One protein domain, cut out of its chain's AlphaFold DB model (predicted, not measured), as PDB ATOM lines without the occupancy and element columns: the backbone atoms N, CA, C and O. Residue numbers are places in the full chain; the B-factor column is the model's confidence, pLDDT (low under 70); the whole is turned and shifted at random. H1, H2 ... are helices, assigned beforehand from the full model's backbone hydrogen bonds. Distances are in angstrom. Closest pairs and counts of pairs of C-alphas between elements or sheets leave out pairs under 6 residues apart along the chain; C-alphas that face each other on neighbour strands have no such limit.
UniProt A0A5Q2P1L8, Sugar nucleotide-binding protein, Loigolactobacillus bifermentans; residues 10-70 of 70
ATOM      1  N   TYR A  10      24.437  31.957  45.614       96.56
ATOM      2  CA  TYR A  10      24.012  30.561  45.621       96.56
ATOM      3  C   TYR A  10      23.958  29.955  44.210       96.56
ATOM      4  O   TYR A  10      24.544  28.904  43.977       96.56
ATOM      5  N   LYS A  11      23.289  30.622  43.260       95.56
ATOM      6  CA  LYS A  11      23.185  30.134  41.874       95.56
ATOM      7  C   LYS A  11      24.554  30.069  41.197       95.56
ATOM      8  O   LYS A  11      24.842  29.087  40.530       95.56
ATOM      9  N   PHE A  12      25.405  31.070  41.422       96.88
ATOM     10  CA  PHE A  12      26.753  31.086  40.860       96.88
ATOM     11  C   PHE A  12      27.612  29.939  41.412       96.88
ATOM     12  O   PHE A  12      28.244  29.225  40.644       96.88
ATOM     13  N   ALA A  13      27.568  29.696  42.726       97.69
ATOM     14  CA  ALA A  13      28.270  28.577  43.355       97.69
ATOM     15  C   ALA A  13      27.750  27.206  42.887       97.69
ATOM     16  O   ALA A  13      28.544  26.289  42.691       97.69
ATOM     17  N   ARG A  14      26.430  27.064  42.689       97.12
ATOM     18  CA  ARG A  14      25.828  25.851  42.110       97.12
ATOM     19  C   ARG A  14      26.357  25.565  40.711       97.12
ATOM     20  O   ARG A  14      26.650  24.410  40.441       97.12
ATOM     21  N   GLU A  15      26.475  26.591  39.875       96.56
ATOM     22  CA  GLU A  15      26.985  26.450  38.509       96.56
ATOM     23  C   GLU A  15      28.472  26.065  38.502       96.56
ATOM     24  O   GLU A  15      28.862  25.137  37.807       96.56
ATOM     25  N   ILE A  16      29.297  26.712  39.337       97.12
ATOM     26  CA  ILE A  16      30.736  26.400  39.459       97.12
ATOM     27  C   ILE A  16      30.970  24.936  39.857       97.12
ATOM     28  O   ILE A  16      31.889  24.294  39.359       97.12
ATOM     29  N   LEU A  17      30.165  24.416  40.788       97.12
ATOM     30  CA  LEU A  17      30.355  23.090  41.385       97.12
ATOM     31  C   LEU A  17      29.459  22.011  40.764       97.12
ATOM     32  O   LEU A  17      29.362  20.919  41.330       97.12
ATOM     33  N   GLN A  18      28.803  22.305  39.637       95.62
ATOM     34  CA  GLN A  18      27.775  21.439  39.054       95.62
ATOM     35  C   GLN A  18      28.289  20.039  38.690       95.62
ATOM     36  O   GLN A  18      27.549  19.069  38.835       95.62
ATOM     37  N   ASP A  19      29.562  19.934  38.300       95.56
ATOM     38  CA  ASP A  19      30.209  18.684  37.880       95.56
ATOM     39  C   ASP A  19      30.908  17.951  39.041       95.56
ATOM     40  O   ASP A  19      31.701  17.032  38.840       95.56
ATOM     41  N   THR A  20      30.627  18.351  40.283       96.56
ATOM     42  CA  THR A  20      31.180  17.730  41.493       96.56
ATOM     43  C   THR A  20      30.080  17.059  42.315       96.56
ATOM     44  O   THR A  20      28.896  17.354  42.174       96.56
ATOM     45  N   SER A  21      30.459  16.197  43.260       97.62
ATOM     46  CA  SER A  21      29.528  15.634  44.251       97.62
ATOM     47  C   SER A  21      29.135  16.620  45.364       97.62
ATOM     48  O   SER A  21      28.440  16.246  46.311       97.62
ATOM     49  N   THR A  22      29.570  17.881  45.278       98.06
ATOM     50  CA  THR A  22      29.353  18.887  46.320       98.06
ATOM     51  C   THR A  22      27.922  19.412  46.300       98.06
ATOM     52  O   THR A  22      27.452  19.996  45.323       98.06
ATOM     53  N   VAL A  23      27.228  19.286  47.431       97.44
ATOM     54  CA  VAL A  23      25.896  19.869  47.614       97.44
ATOM     55  C   VAL A  23      26.026  21.297  48.137       97.44
ATOM     56  O   VAL A  23      26.379  21.525  49.291       97.44
ATOM     57  N   VAL A  24      25.706  22.282  47.296       97.94
ATOM     58  CA  VAL A  24      25.577  23.676  47.749       97.94
ATOM     59  C   VAL A  24      24.185  23.876  48.342       97.94
ATOM     60  O   VAL A  24      23.187  23.668  47.646       97.94
ATOM     61  N   HIS A  25      24.127  24.305  49.600       97.69
ATOM     62  CA  HIS A  25      22.891  24.661  50.293       97.69
ATOM     63  C   HIS A  25      22.665  26.180  50.240       97.69
ATOM     64  O   HIS A  25      23.613  26.944  50.435       97.69
ATOM     65  N   PRO A  26      21.438  26.652  49.963       96.81
ATOM     66  CA  PRO A  26      21.124  28.070  50.050       96.81
ATOM     67  C   PRO A  26      21.074  28.506  51.517       96.81
ATOM     68  O   PRO A  26      20.504  27.808  52.351       96.81
ATOM     69  N   VAL A  27      21.619  29.686  51.804       96.25
ATOM     70  CA  VAL A  27      21.551  30.332  53.122       96.25
ATOM     71  C   VAL A  27      21.203  31.806  52.956       96.25
ATOM     72  O   VAL A  27      21.438  32.414  51.905       96.25
ATOM     73  N   THR A  28      20.642  32.396  54.000       94.62
ATOM     74  CA  THR A  28      20.368  33.827  54.116       94.62
ATOM     75  C   THR A  28      21.585  34.575  54.659       94.62
ATOM     76  O   THR A  28      22.444  34.018  55.340       94.62
ATOM     77  N   SER A  29      21.661  35.886  54.412       92.44
ATOM     78  CA  SER A  29      22.730  36.716  54.990       92.44
ATOM     79  C   SER A  29      22.669  36.810  56.521       92.44
ATOM     80  O   SER A  29      23.679  37.128  57.138       92.44
ATOM     81  N   ALA A  30      21.511  36.534  57.132       93.00
ATOM     82  CA  ALA A  30      21.337  36.562  58.584       93.00
ATOM     83  C   ALA A  30      22.009  35.370  59.283       93.00
ATOM     84  O   ALA A  30      22.446  35.503  60.421       93.00
ATOM     85  N   GLU A  31      22.126  34.230  58.597       96.69
ATOM     86  CA  GLU A  31      22.785  33.028  59.128       96.69
ATOM     87  C   GLU A  31      24.303  33.209  59.273       96.69
ATOM     88  O   GLU A  31      24.923  32.568  60.116       96.69
ATOM     89  N   TYR A  32      24.898  34.121  58.495       93.81
ATOM     90  CA  TYR A  32      26.329  34.428  58.525       93.81
ATOM     91  C   TYR A  32      26.559  35.946  58.570       93.81
ATOM     92  O   TYR A  32      26.935  36.546  57.555       93.81
ATOM     93  N   PRO A  33      26.340  36.594  59.731       92.81
ATOM     94  CA  PRO A  33      26.474  38.037  59.861       92.81
ATOM     95  C   PRO A  33      27.920  38.477  59.609       92.81
ATOM     96  O   PRO A  33      28.881  37.787  59.948       92.81
ATOM     97  N   GLN A  34      28.076  39.640  58.985       92.56
ATOM     98  CA  GLN A  34      29.368  40.239  58.657       92.56
ATOM     99  C   GLN A  34      29.404  41.674  59.180       92.56
ATOM    100  O   GLN A  34      28.371  42.335  59.238       92.56
ATOM    101  N   VAL A  35      30.601  42.169  59.513       94.88
ATOM    102  CA  VAL A  35      30.790  43.560  59.970       94.88
ATOM    103  C   VAL A  35      30.377  44.556  58.880       94.88
ATOM    104  O   VAL A  35      29.769  45.582  59.166       94.88
ATOM    105  N   ALA A  36      30.689  44.248  57.619       94.06
ATOM    106  CA  ALA A  36      30.313  45.076  56.482       94.06
ATOM    107  C   ALA A  36      28.903  44.729  55.981       94.06
ATOM    108  O   ALA A  36      28.605  43.568  55.682       94.06
ATOM    109  N   LEU A  37      28.068  45.755  55.805       90.12
ATOM    110  CA  LEU A  37      26.754  45.614  55.188       90.12
ATOM    111  C   LEU A  37      26.901  45.272  53.701       90.12
ATOM    112  O   LEU A  37      27.521  46.012  52.936       90.12
ATOM    113  N   ARG A  38      26.288  44.165  53.279       92.56
ATOM    114  CA  ARG A  38      26.214  43.774  51.867       92.56
ATOM    115  C   ARG A  38      24.852  44.173  51.291       92.56
ATOM    116  O   ARG A  38      23.836  43.797  51.873       92.56
ATOM    117  N   PRO A  39      24.795  44.893  50.156       91.81
ATOM    118  CA  PRO A  39      23.527  45.212  49.509       91.81
ATOM    119  C   PRO A  39      22.773  43.945  49.092       91.81
ATOM    120  O   PRO A  39      23.353  43.048  48.482       91.81
ATOM    121  N   HIS A  40      21.465  43.899  49.351       89.56
ATOM    122  CA  HIS A  40      20.612  42.777  48.935       89.56
ATOM    123  C   HIS A  40      20.471  42.662  47.410       89.56
ATOM    124  O   HIS A  40      20.251  41.571  46.889       89.56
ATOM    125  N   HIS A  41      20.602  43.780  46.693       91.12
ATOM    126  CA  HIS A  41      20.497  43.831  45.242       91.12
ATOM    127  C   HIS A  41      21.543  44.790  44.666       91.12
ATOM    128  O   HIS A  41      21.410  46.006  44.777       91.12
ATOM    129  N   ALA A  42      22.578  44.230  44.041       92.00
ATOM    130  CA  ALA A  42      23.691  44.976  43.446       92.00
ATOM    131  C   ALA A  42      23.799  44.779  41.919       92.00
ATOM    132  O   ALA A  42      24.850  45.022  41.330       92.00
ATOM    133  N   VAL A  43      22.724  44.321  41.262       93.00
ATOM    134  CA  VAL A  43      22.700  44.181  39.799       93.00
ATOM    135  C   VAL A  43      22.771  45.566  39.160       93.00
ATOM    136  O   VAL A  43      21.951  46.438  39.445       93.00
ATOM    137  N   MET A  44      23.741  45.755  38.267       92.19
ATOM    138  CA  MET A  44      23.963  47.020  37.568       92.19
ATOM    139  C   MET A  44      23.267  47.052  36.206       92.19
ATOM    140  O   MET A  44      23.206  46.052  35.488       92.19
ATOM    141  N   SER A  45      22.820  48.241  35.794       92.19
ATOM    142  CA  SER A  45      22.447  48.476  34.400       92.19
ATOM    143  C   SER A  45      23.694  48.490  33.519       92.19
ATOM    144  O   SER A  45      24.624  49.261  33.748       92.19
ATOM    145  N   LEU A  46      23.689  47.684  32.459       90.88
ATOM    146  CA  LEU A  46      24.776  47.644  31.476       90.88
ATOM    147  C   LEU A  46      24.522  48.562  30.270       90.88
ATOM    148  O   LEU A  46      25.185  48.425  29.246       90.88
ATOM    149  N   ALA A  47      23.557  49.487  30.354       93.38
ATOM    150  CA  ALA A  47      23.157  50.329  29.223       93.38
ATOM    151  C   ALA A  47      24.333  51.114  28.618       93.38
ATOM    152  O   ALA A  47      24.522  51.082  27.405       93.38
ATOM    153  N   LYS A  48      25.167  51.734  29.463       95.00
ATOM    154  CA  LYS A  48      26.336  52.508  29.016       95.00
ATOM    155  C   LYS A  48      27.428  51.635  28.394       95.00
ATOM    156  O   LYS A  48      28.062  52.048  27.435       95.00
ATOM    157  N   ALA A  49      27.646  50.429  28.919       93.56
ATOM    158  CA  ALA A  49      28.598  49.493  28.321       93.56
ATOM    159  C   ALA A  49      28.107  49.024  26.943       93.56
ATOM    160  O   ALA A  49      28.872  49.002  25.991       93.56
ATOM    161  N   ARG A  50      26.808  48.734  26.800       91.88
ATOM    162  CA  ARG A  50      26.222  48.370  25.501       91.88
ATOM    163  C   ARG A  50      26.312  49.503  24.478       91.88
ATOM    164  O   ARG A  50      26.552  49.233  23.307       91.88
ATOM    165  N   SER A  51      26.162  50.760  24.900       96.12
ATOM    166  CA  SER A  51      26.225  51.901  23.977       96.12
ATOM    167  C   SER A  51      27.611  52.147  23.376       96.12
ATOM    168  O   SER A  51      27.707  52.881  22.402       96.12
ATOM    169  N   THR A  52      28.684  51.559  23.919       97.44
ATOM    170  CA  THR A  52      30.025  51.657  23.309       97.44
ATOM    171  C   THR A  52      30.243  50.658  22.170       97.44
ATOM    172  O   THR A  52      31.313  50.660  21.568       97.44
ATOM    173  N   GLY A  53      29.273  49.779  21.891       95.75
ATOM    174  CA  GLY A  53      29.443  48.648  20.975       95.75
ATOM    175  C   GLY A  53      30.139  47.439  21.610       95.75
ATOM    176  O   GLY A  53      30.384  46.448  20.928       95.75
ATOM    177  N   PHE A  54      30.446  47.487  22.913       93.38
ATOM    178  CA  PHE A  54      31.018  46.348  23.623       93.38
ATOM    179  C   PHE A  54      29.998  45.210  23.758       93.38
ATOM    180  O   PHE A  54      28.944  45.359  24.386       93.38
ATOM    181  N   VAL A  55      30.345  44.051  23.202       89.38
ATOM    182  CA  VAL A  55      29.556  42.822  23.315       89.38
ATOM    183  C   VAL A  55      30.082  42.020  24.501       89.38
ATOM    184  O   VAL A  55      31.162  41.437  24.451       89.38
ATOM    185  N   ARG A  56      29.314  42.011  25.593       86.25
ATOM    186  CA  ARG A  56      29.612  41.201  26.779       86.25
ATOM    187  C   ARG A  56      29.080  39.777  26.570       86.25
ATOM    188  O   ARG A  56      27.908  39.669  26.204       86.25
ATOM    189  N   PRO A  57      29.857  38.722  26.878       89.94
ATOM    190  CA  PRO A  57      29.321  37.362  26.924       89.94
ATOM    191  C   PRO A  57      28.235  37.226  27.999       89.94
ATOM    192  O   PRO A  57      28.199  37.994  28.975       89.94
ATOM    193  N   ASP A  58      27.362  36.230  27.853       90.62
ATOM    194  CA  ASP A  58      26.536  35.813  28.982       90.62
ATOM    195  C   ASP A  58      27.434  35.327  30.131       90.62
ATOM    196  O   ASP A  58      28.576  34.915  29.931       90.62
ATOM    197  N   TRP A  59      26.961  35.431  31.375       93.38
ATOM    198  CA  TRP A  59      27.807  35.047  32.502       93.38
ATOM    199  C   TRP A  59      28.076  33.535  32.541       93.38
ATOM    200  O   TRP A  59      29.155  33.162  32.992       93.38
ATOM    201  N   HIS A  60      27.167  32.687  32.034       93.50
ATOM    202  CA  HIS A  60      27.426  31.247  31.916       93.50
ATOM    203  C   HIS A  60      28.515  30.979  30.875       93.50
ATOM    204  O   HIS A  60      29.432  30.213  31.139       93.50
ATOM    205  N   GLU A  61      28.467  31.658  29.722       94.19
ATOM    206  CA  GLU A  61      29.506  31.553  28.686       94.19
ATOM    207  C   GLU A  61      30.869  32.002  29.223       94.19
ATOM    208  O   GLU A  61      31.880  31.333  29.016       94.19
ATOM    209  N   ALA A  62      30.897  33.125  29.950       93.88
ATOM    210  CA  ALA A  62      32.112  33.631  30.578       93.88
ATOM    211  C   ALA A  62      32.657  32.667  31.643       93.88
ATOM    212  O   ALA A  62      33.867  32.458  31.701       93.88
ATOM    213  N   LEU A  63      31.778  32.076  32.463       95.19
ATOM    214  CA  LEU A  63      32.157  31.084  33.467       95.19
ATOM    215  C   LEU A  63      32.704  29.815  32.807       95.19
ATOM    216  O   LEU A  63      33.791  29.380  33.164       95.19
ATOM    217  N   ALA A  64      31.997  29.255  31.825       94.50
ATOM    218  CA  ALA A  64      32.420  28.052  31.114       94.50
ATOM    219  C   ALA A  64      33.789  28.246  30.449       94.50
ATOM    220  O   ALA A  64      34.657  27.385  30.566       94.50
ATOM    221  N   LYS A  65      34.011  29.407  29.817       95.38
ATOM    222  CA  LYS A  65      35.318  29.756  29.255       95.38
ATOM    223  C   LYS A  65      36.404  29.808  30.332       95.38
ATOM    224  O   LYS A  65      37.453  29.207  30.153       95.38
ATOM    225  N   PHE A  66      36.144  30.488  31.449       95.56
ATOM    226  CA  PHE A  66      37.100  30.577  32.555       95.56
ATOM    227  C   PHE A  66      37.467  29.196  33.122       95.56
ATOM    228  O   PHE A  66      38.636  28.942  33.378       95.56
ATOM    229  N   MET A  67      36.484  28.309  33.289       94.88
ATOM    230  CA  MET A  67      36.698  26.962  33.829       94.88
ATOM    231  C   MET A  67      37.425  26.027  32.854       94.88
ATOM    232  O   MET A  67      38.057  25.082  33.300       94.88
ATOM    233  N   ALA A  68      37.331  26.265  31.542       93.50
ATOM    234  CA  ALA A  68      38.062  25.493  30.536       93.50
ATOM    235  C   ALA A  68      39.537  25.917  30.409       93.50
ATOM    236  O   ALA A  68      40.365  25.117  29.976       93.50
ATOM    237  N   ASP A  69      39.850  27.165  30.766       87.44
ATOM    238  CA  ASP A  69      41.206  27.726  30.737       87.44
ATOM    239  C   ASP A  69      42.021  27.396  32.017       87.44
ATOM    240  O   ASP A  69      43.204  27.744  32.084       87.44
ATOM    241  N   TYR A  70      41.406  26.762  33.028       61.84
ATOM    242  CA  TYR A  70      41.987  26.420  34.340       61.84
ATOM    243  C   TYR A  70      42.295  24.922  34.460       61.84
ATOM    244  O   TYR A  70      43.403  24.592  34.941       61.84
TER     245      TYR A  70
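Overview. This is residues 10 to 70 of the 70 residues of the protein "Sugar nucleotide-binding protein" of Loigolactobacillus bifermentans (UniProt A0A5Q2P1L8). Here is little regular structure: a flat, open loop, in which residues 17 to 46 sweep from H1 round to H2 at a far corner, and the chain comes back to H3, near H1. The printed part has 61 residues with three named helices, H1, H2 and H3 in order, and no named strand; its class is all helix, with 22 residues in named elements. It is only just loose, close to extended, with a radius of gyration of the C-alphas of 15.7 A and spans of 42 by 31 by 16 A.

Arrangement. Start at H1, residues 10 to 16, and compare H3, residues 59 to 68: they are close but not clearly touching, their closest C-alphas, Ile 16 and Leu 63, being 7.7 A apart. They run the same way at a steep tilt of 37 degrees, only just beyond shallow. H2, residues 47 to 51, is apart from both H1 and H3. In H1, H2 and H3 every O i to N i+4 pair is within hydrogen-bond range.

Along the chain. Find C-alpha 10 at (24.012, 30.561, 45.621), where H1 begins its 10.0 A. H2 starts at C-alpha 47 and spans 6.3 A. H3 runs 14.2 A to C-alpha 68 at (38.062, 25.493, 30.536).

Size, cuts and confidence. The C-alphas farthest apart, Glu 31 and Gly 53, are 41.8 A apart. The link from H1 to H2 is long, 30 residues; that from H2 to H3 is short, 7 residues. The printed part has no cut, and residue 70 is under 70 in pLDDT.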